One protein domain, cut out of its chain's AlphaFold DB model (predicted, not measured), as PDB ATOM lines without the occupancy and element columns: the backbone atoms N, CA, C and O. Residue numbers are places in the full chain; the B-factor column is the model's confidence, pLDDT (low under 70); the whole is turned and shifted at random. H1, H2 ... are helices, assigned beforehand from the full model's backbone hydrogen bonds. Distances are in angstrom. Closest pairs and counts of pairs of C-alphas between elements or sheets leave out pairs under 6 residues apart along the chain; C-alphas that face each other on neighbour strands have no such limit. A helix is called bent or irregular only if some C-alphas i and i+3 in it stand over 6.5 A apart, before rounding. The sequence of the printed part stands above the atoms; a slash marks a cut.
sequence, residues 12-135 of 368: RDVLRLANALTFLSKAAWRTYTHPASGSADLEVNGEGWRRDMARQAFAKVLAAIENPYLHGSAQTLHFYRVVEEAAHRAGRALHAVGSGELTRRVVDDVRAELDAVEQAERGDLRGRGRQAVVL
ATOM      1  N   ARG A  12       5.573  53.456  42.597       92.12
ATOM      2  CA  ARG A  12       4.639  52.744  41.718       92.12
ATOM      3  C   ARG A  12       4.854  51.229  41.748       92.12
ATOM      4  O   ARG A  12       3.873  50.483  41.759       92.12
ATOM      5  N   ASP A  13       6.102  50.776  41.740       91.56
ATOM      6  CA  ASP A  13       6.431  49.350  41.743       91.56
ATOM      7  C   ASP A  13       6.198  48.735  43.123       91.56
ATOM      8  O   ASP A  13       5.690  47.614  43.216       91.56
ATOM      9  N   VAL A  14       6.440  49.504  44.190       90.81
ATOM     10  CA  VAL A  14       6.090  49.123  45.565       90.81
ATOM     11  C   VAL A  14       4.586  48.892  45.707       90.81
ATOM     12  O   VAL A  14       4.165  47.823  46.154       90.81
ATOM     13  N   LEU A  15       3.760  49.850  45.278       92.69
ATOM     14  CA  LEU A  15       2.299  49.731  45.340       92.69
ATOM     15  C   LEU A  15       1.787  48.564  44.492       92.69
ATOM     16  O   LEU A  15       0.882  47.836  44.906       92.69
ATOM     17  N   ARG A  16       2.385  48.348  43.315       93.56
ATOM     18  CA  ARG A  16       2.038  47.221  42.446       93.56
ATOM     19  C   ARG A  16       2.353  45.882  43.109       93.56
ATOM     20  O   ARG A  16       1.519  44.979  43.042       93.56
ATOM     21  N   LEU A  17       3.521  45.758  43.740       95.06
ATOM     22  CA  LEU A  17       3.914  44.558  44.471       95.06
ATOM     23  C   LEU A  17       2.994  44.320  45.673       95.06
ATOM     24  O   LEU A  17       2.465  43.222  45.815       95.06
ATOM     25  N   ALA A  18       2.732  45.349  46.482       94.94
ATOM     26  CA  ALA A  18       1.838  45.258  47.636       94.94
ATOM     27  C   ALA A  18       0.422  44.811  47.236       94.94
ATOM     28  O   ALA A  18      -0.145  43.911  47.858       94.94
ATOM     29  N   ASN A  19      -0.128  45.378  46.159       94.94
ATOM     30  CA  ASN A  19      -1.430  44.975  45.630       94.94
ATOM     31  C   ASN A  19      -1.423  43.519  45.130       94.94
ATOM     32  O   ASN A  19      -2.335  42.754  45.441       94.94
ATOM     33  N   ALA A  20      -0.385  43.110  44.392       95.56
ATOM     34  CA  ALA A  20      -0.269  41.742  43.889       95.56
ATOM     35  C   ALA A  20      -0.147  40.710  45.024       95.56
ATOM     36  O   ALA A  20      -0.808  39.676  44.986       95.56
ATOM     37  N   LEU A  21       0.640  41.018  46.057       97.25
ATOM     38  CA  LEU A  21       0.799  40.181  47.245       97.25
ATOM     39  C   LEU A  21      -0.481  40.119  48.087       97.25
ATOM     40  O   LEU A  21      -0.869  39.043  48.534       97.25
ATOM     41  N   THR A  22      -1.187  41.240  48.239       96.12
ATOM     42  CA  THR A  22      -2.501  41.269  48.904       96.12
ATOM     43  C   THR A  22      -3.511  40.403  48.156       96.12
ATOM     44  O   THR A  22      -4.248  39.637  48.771       96.12
ATOM     45  N   PHE A  23      -3.535  40.490  46.824       95.75
ATOM     46  CA  PHE A  23      -4.406  39.663  45.995       95.75
ATOM     47  C   PHE A  23      -4.059  38.171  46.102       95.75
ATOM     48  O   PHE A  23      -4.967  37.355  46.225       95.75
ATOM     49  N   LEU A  24      -2.769  37.814  46.119       96.69
ATOM     50  CA  LEU A  24      -2.321  36.432  46.312       96.69
ATOM     51  C   LEU A  24      -2.714  35.878  47.685       96.69
ATOM     52  O   LEU A  24      -3.275  34.790  47.743       96.69
ATOM     53  N   SER A  25      -2.484  36.628  48.768       97.06
ATOM     54  CA  SER A  25      -2.897  36.210  50.116       97.06
ATOM     55  C   SER A  25      -4.417  36.028  50.194       97.06
ATOM     56  O   SER A  25      -4.879  34.978  50.634       97.06
ATOM     57  N   LYS A  26      -5.208  36.965  49.648       95.38
ATOM     58  CA  LYS A  26      -6.670  36.811  49.553       95.38
ATOM     59  C   LYS A  26      -7.078  35.568  48.762       95.38
ATOM     60  O   LYS A  26      -7.976  34.854  49.191       95.38
ATOM     61  N   ALA A  27      -6.436  35.301  47.625       95.00
ATOM     62  CA  ALA A  27      -6.727  34.122  46.812       95.00
ATOM     63  C   ALA A  27      -6.367  32.814  47.539       95.00
ATOM     64  O   ALA A  27      -7.128  31.856  47.449       95.00
ATOM     65  N   ALA A  28      -5.256  32.789  48.281       96.12
ATOM     66  CA  ALA A  28      -4.851  31.644  49.093       96.12
ATOM     67  C   ALA A  28      -5.833  31.401  50.253       96.12
ATOM     68  O   ALA A  28      -6.378  30.312  50.374       96.12
ATOM     69  N   TRP A  29      -6.173  32.419  51.046       96.50
ATOM     70  CA  TRP A  29      -7.169  32.273  52.119       96.50
ATOM     71  C   TRP A  29      -8.592  32.019  51.599       96.50
ATOM     72  O   TRP A  29      -9.426  31.444  52.303       96.50
ATOM     73  N   ARG A  30      -8.892  32.364  50.339       93.88
ATOM     74  CA  ARG A  30     -10.151  31.958  49.703       93.88
ATOM     75  C   ARG A  30     -10.255  30.433  49.578       93.88
ATOM     76  O   ARG A  30     -11.370  29.941  49.714       93.88
ATOM     77  N   THR A  31      -9.151  29.694  49.394       94.38
ATOM     78  CA  THR A  31      -9.185  28.215  49.354       94.38
ATOM     79  C   THR A  31      -9.457  27.609  50.726       94.38
ATOM     80  O   THR A  31     -10.159  26.610  50.803       94.38
ATOM     81  N   TYR A  32      -8.962  28.237  51.801       95.06
ATOM     82  CA  TYR A  32      -9.292  27.840  53.175       95.06
ATOM     83  C   TYR A  32     -10.788  27.991  53.450       95.06
ATOM     84  O   TYR A  32     -11.429  27.102  53.994       95.06
ATOM     85  N   THR A  33     -11.347  29.136  53.063       93.62
ATOM     86  CA  THR A  33     -12.735  29.456  53.386       93.62
ATOM     87  C   THR A  33     -13.733  28.735  52.464       93.62
ATOM     88  O   THR A  33     -14.798  28.343  52.933       93.62
ATOM     89  N   HIS A  34     -13.380  28.482  51.195       91.69
ATOM     90  CA  HIS A  34     -14.168  27.702  50.226       91.69
ATOM     91  C   HIS A  34     -13.496  26.353  49.918       91.69
ATOM     92  O   HIS A  34     -12.983  26.167  48.806       91.69
ATOM     93  N   PRO A  35     -13.466  25.402  50.863       91.69
ATOM     94  CA  PRO A  35     -12.942  24.082  50.560       91.69
ATOM     95  C   PRO A  35     -13.848  23.383  49.535       91.69
ATOM     96  O   PRO A  35     -15.041  23.680  49.417       91.69
ATOM     97  N   ALA A  36     -13.283  22.433  48.787       90.50
ATOM     98  CA  ALA A  36     -14.053  21.626  47.842       90.50
ATOM     99  C   ALA A  36     -15.152  20.812  48.545       90.50
ATOM    100  O   ALA A  36     -16.240  20.680  47.998       90.50
ATOM    101  N   SER A  37     -14.891  20.348  49.776       84.81
ATOM    102  CA  SER A  37     -15.857  19.641  50.633       84.81
ATOM    103  C   SER A  37     -17.107  20.462  50.956       84.81
ATOM    104  O   SER A  37     -18.166  19.883  51.152       84.81
ATOM    105  N   GLY A  38     -17.004  21.793  50.965       83.25
ATOM    106  CA  GLY A  38     -18.130  22.702  51.188       83.25
ATOM    107  C   GLY A  38     -18.903  23.056  49.914       83.25
ATOM    108  O   GLY A  38     -19.541  24.104  49.869       83.25
ATOM    109  N   SER A  39     -18.765  22.283  48.832       84.75
ATOM    110  CA  SER A  39     -19.524  22.461  47.587       84.75
ATOM    111  C   SER A  39     -20.490  21.300  47.388       84.75
ATOM    112  O   SER A  39     -20.082  20.144  47.475       84.75
ATOM    113  N   ALA A  40     -21.740  21.603  47.033       80.69
ATOM    114  CA  ALA A  40     -22.732  20.592  46.664       80.69
ATOM    115  C   ALA A  40     -22.429  19.920  45.309       80.69
ATOM    116  O   ALA A  40     -22.830  18.782  45.076       80.69
ATOM    117  N   ASP A  41     -21.708  20.610  44.420       84.69
ATOM    118  CA  ASP A  41     -21.311  20.106  43.103       84.69
ATOM    119  C   ASP A  41     -19.810  19.782  43.084       84.69
ATOM    120  O   ASP A  41     -18.968  20.684  43.154       84.69
ATOM    121  N   LEU A  42     -19.484  18.489  43.006       87.06
ATOM    122  CA  LEU A  42     -18.118  17.958  42.916       87.06
ATOM    123  C   LEU A  42     -17.780  17.435  41.508       87.06
ATOM    124  O   LEU A  42     -16.701  16.870  41.309       87.06
ATOM    125  N   GLU A  43     -18.683  17.584  40.534       89.31
ATOM    126  CA  GLU A  43     -18.468  17.070  39.184       89.31
ATOM    127  C   GLU A  43     -17.339  17.821  38.462       89.31
ATOM    128  O   GLU A  43     -16.929  18.926  38.826       89.31
ATOM    129  N   VAL A  44     -16.798  17.217  37.400       87.88
ATOM    130  CA  VAL A  44     -15.731  17.842  36.607       87.88
ATOM    131  C   VAL A  44     -16.238  19.148  35.994       87.88
ATOM    132  O   VAL A  44     -17.249  19.168  35.299       87.88
ATOM    133  N   ASN A  45     -15.479  20.230  36.190       84.12
ATOM    134  CA  ASN A  45     -15.855  21.620  35.883       84.12
ATOM    135  C   ASN A  45     -16.950  22.223  36.776       84.12
ATOM    136  O   ASN A  45     -17.262  23.405  36.582       84.12
ATOM    137  N   GLY A  46     -17.471  21.469  37.741       86.62
ATOM    138  CA  GLY A  46     -18.306  21.958  38.829       86.62
ATOM    139  C   GLY A  46     -17.528  22.837  39.805       86.62
ATOM    140  O   GLY A  46     -16.302  22.991  39.712       86.62
ATOM    141  N   GLU A  47     -18.238  23.459  40.740       86.62
ATOM    142  CA  GLU A  47     -17.637  24.432  41.659       86.62
ATOM    143  C   GLU A  47     -16.635  23.784  42.628       86.62
ATOM    144  O   GLU A  47     -15.521  24.283  42.795       86.62
ATOM    145  N   GLY A  48     -16.959  22.618  43.185       89.12
ATOM    146  CA  GLY A  48     -16.070  21.869  44.070       89.12
ATOM    147  C   GLY A  48     -14.793  21.422  43.367       89.12
ATOM    148  O   GLY A  48     -13.701  21.578  43.914       89.12
ATOM    149  N   TRP A  49     -14.900  20.983  42.109       90.06
ATOM    150  CA  TRP A  49     -13.729  20.677  41.283       90.06
ATOM    151  C   TRP A  49     -12.844  21.913  41.072       90.06
ATOM    152  O   TRP A  49     -11.624  21.828  41.191       90.06
ATOM    153  N   ARG A  50     -13.424  23.093  40.810       89.44
ATOM    154  CA  ARG A  50     -12.640  24.336  40.661       89.44
ATOM    155  C   ARG A  50     -11.950  24.743  41.961       89.44
ATOM    156  O   ARG A  50     -10.790  25.161  41.911       89.44
ATOM    157  N   ARG A  51     -12.632  24.609  43.104       91.12
ATOM    158  CA  ARG A  51     -12.066  24.864  44.439       91.12
ATOM    159  C   ARG A  51     -10.885  23.932  44.722       91.12
ATOM    160  O   ARG A  51      -9.822  24.406  45.126       91.12
ATOM    161  N   ASP A  52     -11.022  22.645  44.407       91.88
ATOM    162  CA  ASP A  52      -9.939  21.665  44.543       91.88
ATOM    163  C   ASP A  52      -8.746  22.004  43.633       91.88
ATOM    164  O   ASP A  52      -7.603  22.099  44.086       91.88
ATOM    165  N   MET A  53      -8.999  22.329  42.361       90.88
ATOM    166  CA  MET A  53      -7.943  22.752  41.436       90.88
ATOM    167  C   MET A  53      -7.223  24.029  41.897       90.88
ATOM    168  O   MET A  53      -6.009  24.156  41.703       90.88
ATOM    169  N   ALA A  54      -7.937  24.978  42.514       91.50
ATOM    170  CA  ALA A  54      -7.337  26.177  43.095       91.50
ATOM    171  C   ALA A  54      -6.411  25.838  44.272       91.50
ATOM    172  O   ALA A  54      -5.326  26.415  44.377       91.50
ATOM    173  N   ARG A  55      -6.788  24.868  45.113       93.50
ATOM    174  CA  ARG A  55      -5.942  24.379  46.207       93.50
ATOM    175  C   ARG A  55      -4.709  23.633  45.697       93.50
ATOM    176  O   ARG A  55      -3.596  23.913  46.148       93.50
ATOM    177  N   GLN A  56      -4.871  22.753  44.708       93.44
ATOM    178  CA  GLN A  56      -3.759  22.039  44.064       93.44
ATOM    179  C   GLN A  56      -2.749  22.992  43.398       93.44
ATOM    180  O   GLN A  56      -1.567  22.662  43.266       93.44
ATOM    181  N   ALA A  57      -3.175  24.202  43.011       93.06
ATOM    182  CA  ALA A  57      -2.288  25.212  42.441       93.06
ATOM    183  C   ALA A  57      -1.200  25.704  43.416       93.06
ATOM    184  O   ALA A  57      -0.201  26.260  42.952       93.06
ATOM    185  N   PHE A  58      -1.327  25.458  44.729       95.75
ATOM    186  CA  PHE A  58      -0.314  25.823  45.732       95.75
ATOM    187  C   PHE A  58       1.073  25.277  45.372       95.75
ATOM    188  O   PHE A  58       2.063  26.000  45.476       95.75
ATOM    189  N   ALA A  59       1.137  24.057  44.826       95.81
ATOM    190  CA  ALA A  59       2.385  23.422  44.398       95.81
ATOM    191  C   ALA A  59       3.147  24.205  43.308       95.81
ATOM    192  O   ALA A  59       4.337  23.975  43.097       95.81
ATOM    193  N   LYS A  60       2.481  25.134  42.608       95.12
ATOM    194  CA  LYS A  60       3.059  25.937  41.520       95.12
ATOM    195  C   LYS A  60       3.346  27.383  41.909       95.12
ATOM    196  O   LYS A  60       4.055  28.060  41.170       95.12
ATOM    197  N   VAL A  61       2.821  27.870  43.038       96.50
ATOM    198  CA  VAL A  61       2.853  29.300  43.398       96.50
ATOM    199  C   VAL A  61       4.277  29.843  43.457       96.50
ATOM    200  O   VAL A  61       4.566  30.861  42.833       96.50
ATOM    201  N   LEU A  62       5.186  29.159  44.155       97.69
ATOM    202  CA  LEU A  62       6.559  29.650  44.314       97.69
ATOM    203  C   LEU A  62       7.292  29.702  42.965       97.69
ATOM    204  O   LEU A  62       7.869  30.730  42.616       97.69
ATOM    205  N   ALA A  63       7.165  28.646  42.154       96.25
ATOM    206  CA  ALA A  63       7.745  28.600  40.813       96.25
ATOM    207  C   ALA A  63       7.163  29.682  39.885       96.25
ATOM    208  O   ALA A  63       7.894  30.261  39.083       96.25
ATOM    209  N   ALA A  64       5.866  29.983  40.007       94.75
ATOM    210  CA  ALA A  64       5.178  31.021  39.240       94.75
ATOM    211  C   ALA A  64       5.601  32.450  39.628       94.75
ATOM    212  O   ALA A  64       5.564  33.346  38.779       94.75
ATOM    213  N   ILE A  65       6.011  32.664  40.885       96.19
ATOM    214  CA  ILE A  65       6.597  33.925  41.361       96.19
ATOM    215  C   ILE A  65       8.021  34.090  40.824       96.19
ATOM    216  O   ILE A  65       8.372  35.173  40.358       96.19
ATOM    217  N   GLU A  66       8.829  33.031  40.876       96.31
ATOM    218  CA  GLU A  66      10.221  33.048  40.406       96.31
ATOM    219  C   GLU A  66      10.320  33.148  38.878       96.31
ATOM    220  O   GLU A  66      11.188  33.847  38.357       96.31
ATOM    221  N   ASN A  67       9.406  32.487  38.163       93.50
ATOM    222  CA  ASN A  67       9.366  32.419  36.703       93.50
ATOM    223  C   ASN A  67       7.995  32.889  36.181       93.50
ATOM    224  O   ASN A  67       7.194  32.083  35.694       93.50
ATOM    225  N   PRO A  68       7.679  34.192  36.300       92.31
ATOM    226  CA  PRO A  68       6.389  34.716  35.886       92.31
ATOM    227  C   PRO A  68       6.242  34.730  34.365       92.31
ATOM    228  O   PRO A  68       7.199  34.980  33.633       92.31
ATOM    229  N   TYR A  69       5.012  34.581  33.872       88.38
ATOM    230  CA  TYR A  69       4.723  34.847  32.463       88.38
ATOM    231  C   TYR A  69       4.919  36.334  32.147       88.38
ATOM    232  O   TYR A  69       4.208  37.193  32.680       88.38
ATOM    233  N   LEU A  70       5.898  36.638  31.292       84.62
ATOM    234  CA  LEU A  70       6.206  37.983  30.807       84.62
ATOM    235  C   LEU A  70       5.482  38.249  29.479       84.62
ATOM    236  O   LEU A  70       5.181  37.335  28.715       84.62
ATOM    237  N   HIS A  71       5.187  39.517  29.186       66.75
ATOM    238  CA  HIS A  71       4.460  39.885  27.968       66.75
ATOM    239  C   HIS A  71       5.296  39.476  26.739       66.75
ATOM    240  O   HIS A  71       6.425  39.934  26.592       66.75
ATOM    241  N   GLY A  72       4.755  38.587  25.895       58.69
ATOM    242  CA  GLY A  72       5.457  37.970  24.758       58.69
ATOM    243  C   GLY A  72       5.464  36.434  24.781       58.69
ATOM    244  O   GLY A  72       5.628  35.815  23.732       58.69
ATOM    245  N   SER A  73       5.213  35.802  25.933       53.28
ATOM    246  CA  SER A  73       4.910  34.369  25.993       53.28
ATOM    247  C   SER A  73       3.449  34.142  25.601       53.28
ATOM    248  O   SER A  73       2.549  34.673  26.249       53.28
ATOM    249  N   ALA A  74       3.204  33.378  24.538       43.66
ATOM    250  CA  ALA A  74       1.864  33.039  24.067       43.66
ATOM    251  C   ALA A  74       1.144  32.108  25.058       43.66
ATOM    252  O   ALA A  74       1.097  30.900  24.848       43.66
ATOM    253  N   GLN A  75       0.604  32.649  26.151       53.53
ATOM    254  CA  GLN A  75      -0.355  31.944  26.998       53.53
ATOM    255  C   GLN A  75      -1.476  32.889  27.420       53.53
ATOM    256  O   GLN A  75      -1.263  33.930  28.041       53.53
ATOM    257  N   THR A  76      -2.683  32.512  27.022       48.81
ATOM    258  CA  THR A  76      -3.934  33.160  27.395       48.81
ATOM    259  C   THR A  76      -4.191  32.909  28.877       48.81
ATOM    260  O   THR A  76      -4.148  31.765  29.325       48.81
ATOM    261  N   LEU A  77      -4.468  33.971  29.638       53.59
ATOM    262  CA  LEU A  77      -4.898  33.871  31.031       53.59
ATOM    263  C   LEU A  77      -6.109  32.937  31.147       53.59
ATOM    264  O   LEU A  77      -7.182  33.227  30.617       53.59
ATOM    265  N   HIS A  78      -5.958  31.842  31.881       54.50
ATOM    266  CA  HIS A  78      -7.077  30.988  32.239       54.50
ATOM    267  C   HIS A  78      -7.683  31.471  33.561       54.50
ATOM    268  O   HIS A  78      -7.115  31.264  34.632       54.50
ATOM    269  N   PHE A  79      -8.854  32.112  33.478       51.53
ATOM    270  CA  PHE A  79      -9.598  32.680  34.616       51.53
ATOM    271  C   PHE A  79      -9.883  31.685  35.756       51.53
ATOM    272  O   PHE A  79     -10.115  32.102  36.885       51.53
ATOM    273  N   TYR A  80      -9.814  30.380  35.492       61.28
ATOM    274  CA  TYR A  80     -10.085  29.324  36.467       61.28
ATOM    275  C   TYR A  80      -8.890  28.950  37.366       61.28
ATOM    276  O   TYR A  80      -9.031  28.081  38.219       61.28
ATOM    277  N   ARG A  81      -7.717  29.593  37.231       76.44
ATOM    278  CA  ARG A  81      -6.560  29.374  38.127       76.44
ATOM    279  C   ARG A  81      -6.166  30.637  38.889       76.44
ATOM    280  O   ARG A  81      -5.060  31.151  38.737       76.44
ATOM    281  N   VAL A  82      -7.085  31.146  39.709       88.31
ATOM    282  CA  VAL A  82      -6.940  32.441  40.400       88.31
ATOM    283  C   VAL A  82      -5.663  32.519  41.245       88.31
ATOM    284  O   VAL A  82      -4.955  33.521  41.168       88.31
ATOM    285  N   VAL A  83      -5.333  31.467  42.003       94.00
ATOM    286  CA  VAL A  83      -4.131  31.425  42.859       94.00
ATOM    287  C   VAL A  83      -2.842  31.444  42.022       94.00
ATOM    288  O   VAL A  83      -1.939  32.231  42.294       94.00
ATOM    289  N   GLU A  84      -2.771  30.625  40.967       92.62
ATOM    290  CA  GLU A  84      -1.611  30.556  40.058       92.62
ATOM    291  C   GLU A  84      -1.398  31.897  39.332       92.62
ATOM    292  O   GLU A  84      -0.290  32.428  39.285       92.62
ATOM    293  N   GLU A  85      -2.471  32.513  38.835       91.69
ATOM    294  CA  GLU A  85      -2.390  33.831  38.200       91.69
ATOM    295  C   GLU A  85      -2.014  34.934  39.202       91.69
ATOM    296  O   GLU A  85      -1.235  35.830  38.870       91.69
ATOM    297  N   ALA A  86      -2.513  34.879  40.441       93.81
ATOM    298  CA  ALA A  86      -2.095  35.802  41.493       93.81
ATOM    299  C   ALA A  86      -0.584  35.704  41.765       93.81
ATOM    300  O   ALA A  86       0.088  36.730  41.903       93.81
ATOM    301  N   ALA A  87      -0.037  34.486  41.748       95.31
ATOM    302  CA  ALA A  87       1.391  34.233  41.881       95.31
ATOM    303  C   ALA A  87       2.186  34.848  40.717       95.31
ATOM    304  O   ALA A  87       3.140  35.596  40.941       95.31
ATOM    305  N   HIS A  88       1.735  34.654  39.473       93.69
ATOM    306  CA  HIS A  88       2.357  35.297  38.314       93.69
ATOM    307  C   HIS A  88       2.271  36.829  38.360       93.69
ATOM    308  O   HIS A  88       3.216  37.505  37.951       93.69
ATOM    309  N   ARG A  89       1.180  37.415  38.876       93.38
ATOM    310  CA  ARG A  89       1.075  38.874  39.086       93.38
ATOM    311  C   ARG A  89       2.136  39.380  40.055       93.38
ATOM    312  O   ARG A  89       2.762  40.401  39.759       93.38
ATOM    313  N   ALA A  90       2.345  38.674  41.165       95.69
ATOM    314  CA  ALA A  90       3.385  39.001  42.135       95.69
ATOM    315  C   ALA A  90       4.784  38.859  41.516       95.69
ATOM    316  O   ALA A  90       5.580  39.794  41.595       95.69
ATOM    317  N   GLY A  91       5.046  37.764  40.795       95.75
ATOM    318  CA  GLY A  91       6.303  37.561  40.076       95.75
ATOM    319  C   GLY A  91       6.583  38.650  39.034       95.75
ATOM    320  O   GLY A  91       7.681  39.194  38.986       95.75
ATOM    321  N   ARG A  92       5.580  39.068  38.245       94.50
ATOM    322  CA  ARG A  92       5.722  40.192  37.296       94.50
ATOM    323  C   ARG A  92       6.048  41.512  37.998       94.50
ATOM    324  O   ARG A  92       6.800  42.314  37.447       94.50
ATOM    325  N   ALA A  93       5.468  41.760  39.172       94.56
ATOM    326  CA  ALA A  93       5.779  42.948  39.964       94.56
ATOM    327  C   ALA A  93       7.223  42.897  40.499       94.56
ATOM    328  O   ALA A  93       7.948  43.877  40.362       94.56
ATOM    329  N   LEU A  94       7.675  41.747  41.004       95.31
ATOM    330  CA  LEU A  94       9.061  41.538  41.438       95.31
ATOM    331  C   LEU A  94      10.066  41.665  40.288       95.31
ATOM    332  O   LEU A  94      11.107  42.298  40.448       95.31
ATOM    333  N   HIS A  95       9.736  41.124  39.114       94.19
ATOM    334  CA  HIS A  95      10.560  41.258  37.916       94.19
ATOM    335  C   HIS A  95      10.723  42.727  37.501       94.19
ATOM    336  O   HIS A  95      11.798  43.117  37.056       94.19
ATOM    337  N   ALA A  96       9.683  43.555  37.654       92.00
ATOM    338  CA  ALA A  96       9.779  44.992  37.388       92.00
ATOM    339  C   ALA A  96      10.718  45.710  38.375       92.00
ATOM    340  O   ALA A  96      11.454  46.600  37.961       92.00
ATOM    341  N   VAL A  97      10.739  45.290  39.648       93.81
ATOM    342  CA  VAL A  97      11.679  45.808  40.661       93.81
ATOM    343  C   VAL A  97      13.119  45.347  40.391       93.81
ATOM    344  O   VAL A  97      14.064  46.082  40.662       93.81
ATOM    345  N   GLY A  98      13.306  44.131  39.870       92.44
ATOM    346  CA  GLY A  98      14.613  43.621  39.442       92.44
ATOM    347  C   GLY A  98      15.570  43.220  40.575       92.44
ATOM    348  O   GLY A  98      16.755  43.011  40.323       92.44
ATOM    349  N   SER A  99      15.090  43.090  41.819       94.56
ATOM    350  CA  SER A  99      15.914  42.694  42.973       94.56
ATOM    351  C   SER A  99      15.757  41.209  43.311       94.56
ATOM    352  O   SER A  99      14.746  40.791  43.876       94.56
ATOM    353  N   GLY A 100      16.792  40.410  43.034       93.25
ATOM    354  CA  GLY A 100      16.802  38.979  43.367       93.25
ATOM    355  C   GLY A 100      16.759  38.695  44.874       93.25
ATOM    356  O   GLY A 100      16.213  37.680  45.300       93.25
ATOM    357  N   GLU A 101      17.293  39.594  45.705       93.50
ATOM    358  CA  GLU A 101      17.179  39.479  47.162       93.50
ATOM    359  C   GLU A 101      15.743  39.702  47.644       93.50
ATOM    360  O   GLU A 101      15.246  38.908  48.445       93.50
ATOM    361  N   LEU A 102      15.067  40.738  47.133       94.31
ATOM    362  CA  LEU A 102      13.659  40.982  47.446       94.31
ATOM    363  C   LEU A 102      12.796  39.796  47.006       94.31
ATOM    364  O   LEU A 102      11.968  39.333  47.787       94.31
ATOM    365  N   THR A 103      13.035  39.265  45.802       96.06
ATOM    366  CA  THR A 103      12.334  38.078  45.296       96.06
ATOM    367  C   THR A 103      12.468  36.898  46.251       96.06
ATOM    368  O   THR A 103      11.450  36.326  46.626       96.06
ATOM    369  N   ARG A 104      13.683  36.568  46.717       95.81
ATOM    370  CA  ARG A 104      13.881  35.468  47.680       95.81
ATOM    371  C   ARG A 104      13.100  35.683  48.975       95.81
ATOM    372  O   ARG A 104      12.391  34.783  49.405       95.81
ATOM    373  N   ARG A 105      13.177  36.883  49.563       96.06
ATOM    374  CA  ARG A 105      12.446  37.203  50.803       96.06
ATOM    375  C   ARG A 105      10.934  37.081  50.620       96.06
ATOM    376  O   ARG A 105      10.260  36.556  51.497       96.06
ATOM    377  N   VAL A 106      10.405  37.543  49.487       96.94
ATOM    378  CA  VAL A 106       8.975  37.426  49.171       96.94
ATOM    379  C   VAL A 106       8.571  35.972  48.937       96.94
ATOM    380  O   VAL A 106       7.521  35.565  49.415       96.94
ATOM    381  N   VAL A 107       9.394  35.169  48.258       97.50
ATOM    382  CA  VAL A 107       9.145  33.729  48.083       97.50
ATOM    383  C   VAL A 107       9.092  33.012  49.435       97.50
ATOM    384  O   VAL A 107       8.180  32.220  49.661       97.50
ATOM    385  N   ASP A 108      10.013  33.316  50.353       96.31
ATOM    386  CA  ASP A 108      10.004  32.749  51.706       96.31
ATOM    387  C   ASP A 108       8.765  33.187  52.506       96.31
ATOM    388  O   ASP A 108       8.139  32.369  53.182       96.31
ATOM    389  N   ASP A 109       8.366  34.456  52.385       96.75
ATOM    390  CA  ASP A 109       7.187  35.013  53.054       96.75
ATOM    391  C   ASP A 109       5.871  34.416  52.521       96.75
ATOM    392  O   ASP A 109       4.968  34.107  53.301       96.75
ATOM    393  N   VAL A 110       5.779  34.201  51.204       97.75
ATOM    394  CA  VAL A 110       4.646  33.524  50.556       97.75
ATOM    395  C   VAL A 110       4.604  32.051  50.943       97.75
ATOM    396  O   VAL A 110       3.520  31.550  51.224       97.75
ATOM    397  N   ARG A 111       5.747  31.354  51.019       97.75
ATOM    398  CA  ARG A 111       5.788  29.964  51.502       97.75
ATOM    399  C   ARG A 111       5.195  29.859  52.907       97.75
ATOM    400  O   ARG A 111       4.299  29.052  53.115       97.75
ATOM    401  N   ALA A 112       5.613  30.735  53.821       96.81
ATOM    402  CA  ALA A 112       5.069  30.776  55.177       96.81
ATOM    403  C   ALA A 112       3.558  31.082  55.216       96.81
ATOM    404  O   ALA A 112       2.866  30.616  56.115       96.81
ATOM    405  N   GLU A 113       3.040  31.867  54.265       97.50
ATOM    406  CA  GLU A 113       1.601  32.127  54.133       97.50
ATOM    407  C   GLU A 113       0.833  30.888  53.646       97.50
ATOM    408  O   GLU A 113      -0.205  30.553  54.212       97.50
ATOM    409  N   LEU A 114       1.346  30.183  52.630       97.62
ATOM    410  CA  LEU A 114       0.730  28.950  52.129       97.62
ATOM    411  C   LEU A 114       0.753  27.853  53.201       97.62
ATOM    412  O   LEU A 114      -0.281  27.240  53.448       97.62
ATOM    413  N   ASP A 115       1.888  27.670  53.882       97.69
ATOM    414  CA  ASP A 115       2.032  26.717  54.990       97.69
ATOM    415  C   ASP A 115       1.031  27.018  56.115       97.69
ATOM    416  O   ASP A 115       0.464  26.099  56.703       97.69
ATOM    417  N   ALA A 116       0.779  28.301  56.398       97.75
ATOM    418  CA  ALA A 116      -0.197  28.722  57.399       97.75
ATOM    419  C   ALA A 116      -1.639  28.384  57.002       97.75
ATOM    420  O   ALA A 116      -2.412  27.967  57.864       97.75
ATOM    421  N   VAL A 117      -1.991  28.517  55.718       97.50
ATOM    422  CA  VAL A 117      -3.286  28.054  55.200       97.50
ATOM    423  C   VAL A 117      -3.421  26.545  55.401       97.50
ATOM    424  O   VAL A 117      -4.417  26.096  55.962       97.50
ATOM    425  N   GLU A 118      -2.407  25.752  55.040       96.06
ATOM    426  CA  GLU A 118      -2.494  24.295  55.204       96.06
ATOM    427  C   GLU A 118      -2.515  23.847  56.675       96.06
ATOM    428  O   GLU A 118      -3.091  22.813  57.018       96.06
ATOM    429  N   GLN A 119      -1.825  24.569  57.558       96.31
ATOM    430  CA  GLN A 119      -1.863  24.319  59.001       96.31
ATOM    431  C   GLN A 119      -3.257  24.621  59.557       96.31
ATOM    432  O   GLN A 119      -3.825  23.778  60.255       96.31
ATOM    433  N   ALA A 120      -3.843  25.756  59.166       96.69
ATOM    434  CA  ALA A 120      -5.198  26.125  59.551       96.69
ATOM    435  C   ALA A 120      -6.241  25.115  59.040       96.69
ATOM    436  O   ALA A 120      -7.141  24.746  59.790       96.69
ATOM    437  N   GLU A 121      -6.091  24.586  57.817       94.69
ATOM    438  CA  GLU A 121      -6.953  23.515  57.280       94.69
ATOM    439  C   GLU A 121      -7.000  22.284  58.206       94.69
ATOM    440  O   GLU A 121      -8.056  21.667  58.363       94.69
ATOM    441  N   ARG A 122      -5.871  21.966  58.857       94.44
ATOM    442  CA  ARG A 122      -5.712  20.858  59.817       94.44
ATOM    443  C   ARG A 122      -6.087  21.242  61.255       94.44
ATOM    444  O   ARG A 122      -6.014  20.403  62.148       94.44
ATOM    445  N   GLY A 123      -6.511  22.482  61.490       95.19
ATOM    446  CA  GLY A 123      -6.872  23.006  62.807       95.19
ATOM    447  C   GLY A 123      -5.697  23.507  63.649       95.19
ATOM    448  O   GLY A 123      -5.879  23.721  64.843       95.19
ATOM    449  N   ASP A 124      -4.503  23.699  63.084       96.50
ATOM    450  CA  ASP A 124      -3.397  24.362  63.785       96.50
ATOM    451  C   ASP A 124      -3.422  25.870  63.502       96.50
ATOM    452  O   ASP A 124      -3.017  26.330  62.435       96.50
ATOM    453  N   LEU A 125      -3.911  26.645  64.473       95.88
ATOM    454  CA  LEU A 125      -4.079  28.098  64.351       95.88
ATOM    455  C   LEU A 125      -2.890  28.897  64.912       95.88
ATOM    456  O   LEU A 125      -3.005  30.095  65.187       95.88
ATOM    457  N   ARG A 126      -1.725  28.267  65.110       93.81
ATOM    458  CA  ARG A 126      -0.526  28.962  65.601       93.81
ATOM    459  C   ARG A 126       0.080  29.877  64.534       93.81
ATOM    460  O   ARG A 126      -0.107  29.715  63.328       93.81
ATOM    461  N   GLY A 127       0.849  30.866  64.986       94.38
ATOM    462  CA  GLY A 127       1.549  31.793  64.097       94.38
ATOM    463  C   GLY A 127       0.586  32.540  63.168       94.38
ATOM    464  O   GLY A 127      -0.336  33.208  63.629       94.38
ATOM    465  N   ARG A 128       0.809  32.439  61.853       94.62
ATOM    466  CA  ARG A 128      -0.052  33.076  60.838       94.62
ATOM    467  C   ARG A 128      -1.382  32.356  60.634       94.62
ATOM    468  O   ARG A 128      -2.317  32.998  60.164       94.62
ATOM    469  N   GLY A 129      -1.483  31.083  61.030       94.88
ATOM    470  CA  GLY A 129      -2.730  30.315  60.986       94.88
ATOM    471  C   GLY A 129      -3.854  30.985  61.781       94.88
ATOM    472  O   GLY A 129      -5.020  30.843  61.436       94.88
ATOM    473  N   ARG A 130      -3.504  31.824  62.768       95.44
ATOM    474  CA  ARG A 130      -4.446  32.597  63.588       95.44
ATOM    475  C   ARG A 130      -5.378  33.510  62.782       95.44
ATOM    476  O   ARG A 130      -6.430  33.880  63.288       95.44
ATOM    477  N   GLN A 131      -5.035  33.853  61.536       94.31
ATOM    478  CA  GLN A 131      -5.950  34.566  60.635       94.31
ATOM    479  C   GLN A 131      -7.280  33.818  60.438       94.31
ATOM    480  O   GLN A 131      -8.312  34.460  60.272       94.31
ATOM    481  N   ALA A 132      -7.279  32.486  60.524       95.94
ATOM    482  CA  ALA A 132      -8.479  31.661  60.412       95.94
ATOM    483  C   ALA A 132      -9.563  31.992  61.450       95.94
ATOM    484  O   ALA A 132     -10.741  31.837  61.162       95.94
ATOM    485  N   VAL A 133      -9.189  32.510  62.626       95.88
ATOM    486  CA  VAL A 133     -10.131  32.841  63.710       95.88
ATOM    487  C   VAL A 133     -11.135  33.931  63.307       95.88
ATOM    488  O   VAL A 133     -12.218  34.024  63.872       95.88
ATOM    489  N   VAL A 134     -10.806  34.768  62.321       93.88
ATOM    490  CA  VAL A 134     -11.722  35.808  61.815       93.88
ATOM    491  C   VAL A 134     -12.370  35.436  60.482       93.88
ATOM    492  O   VAL A 134     -13.079  36.253  59.900       93.88
ATOM    493  N   LEU A 135     -12.112  34.229  59.980       94.25
ATOM    494  CA  LEU A 135     -12.616  33.749  58.703       94.25
ATOM    495  C   LEU A 135     -13.666  32.665  58.932       94.25
ATOM    496  O   LEU A 135     -13.488  31.762  59.740       94.25
TER     497      LEU A 135
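AT A GLANCE: This is residues 12 to 135 of the 368 residues of an uncharacterized protein of Frankia sp. BMG5.36 (UniProt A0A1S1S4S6). What shape does the chain make? Four helices, H1, H4, H3 and H5, line up side by side as a ring of four, with the short H3 packed on H4 and H5. H2 slants across one end of H1, and H6 crosses H5 at a steep angle. What is the make-up? The printed part has 124 residues with six named helices, H1 to H6 in chain order, and no named strand; the class is all helix. How spread out is it? It is compact, with a radius of gyration of the C-alphas of 15.0 A, and spans 43 by 36 by 22 A.

HOW THE PARTS SIT: Which helices form the bundle? H1, residues 12 to 33, H4, residues 82 to 97, and H5, residues 100 to 121, form an up and down bundle, each running against the one before it. H1 touches H4 at a shallow tilt of 20 degrees, the closest C-alphas being those of Leu 24 and Ala 86, 4.9 A apart; with residues 25 to 32 alone it touches H5, the closest C-alphas being those of Tyr 32 and Val 117, 6.3 A apart. The hairpin of H4 and H5 only just touches, with 3 pairs of C-alphas within 8 A, the closest those of Leu 94 and Thr 103, 6.1 A apart. What joins it? H3, residues 58 to 66, touches H4, the closest C-alphas being those of Ile 65 and Gly 91, 3.9 A apart, and touches H5, with those of Leu 62 and Val 107 6.1 A apart. H2, residues 47 to 56, touches H1 at a steep tilt of 59 degrees, with the C-alphas of Thr 31 and Arg 55 closest at 5.9 A. H6, residues 127 to 134, touches H5 at a steep tilt of 54 degrees, with the C-alphas of Ala 116 and Gly 129 closest at 4.7 A. How do the backbones run? Every O i to N i+4 pair is within hydrogen-bond range in H2, H4 and H5, against 16 of 18 in H1, 3 of 5 in H3 and 0 of 4 in H6, where 4 of 5 O i to N i+3 pairs are.

IN THESE COORDINATES: Where are the long helices? H1 begins at C-alpha 12, (4.639, 52.744, 41.718), and is 31.3 A long; H4 is 22.9 A and H5 31.6 A. Where does H6 end? At C-alpha 134, (-11.722, 35.808, 61.815). Is any helix irregular? H3 is, with C-alphas 59 and 62 7.5 A apart.

THE WHOLE: How large is it? The two C-alphas farthest apart, those of Ala 40 and Ser 99, are 44.7 A apart, and the printed part has no cut. Which links are long, and where is confidence low? The links from H1 to H2, residues 34 to 46, and from H3 to H4, residues 67 to 81, are long. Residues 71 to 80 have pLDDT under 70.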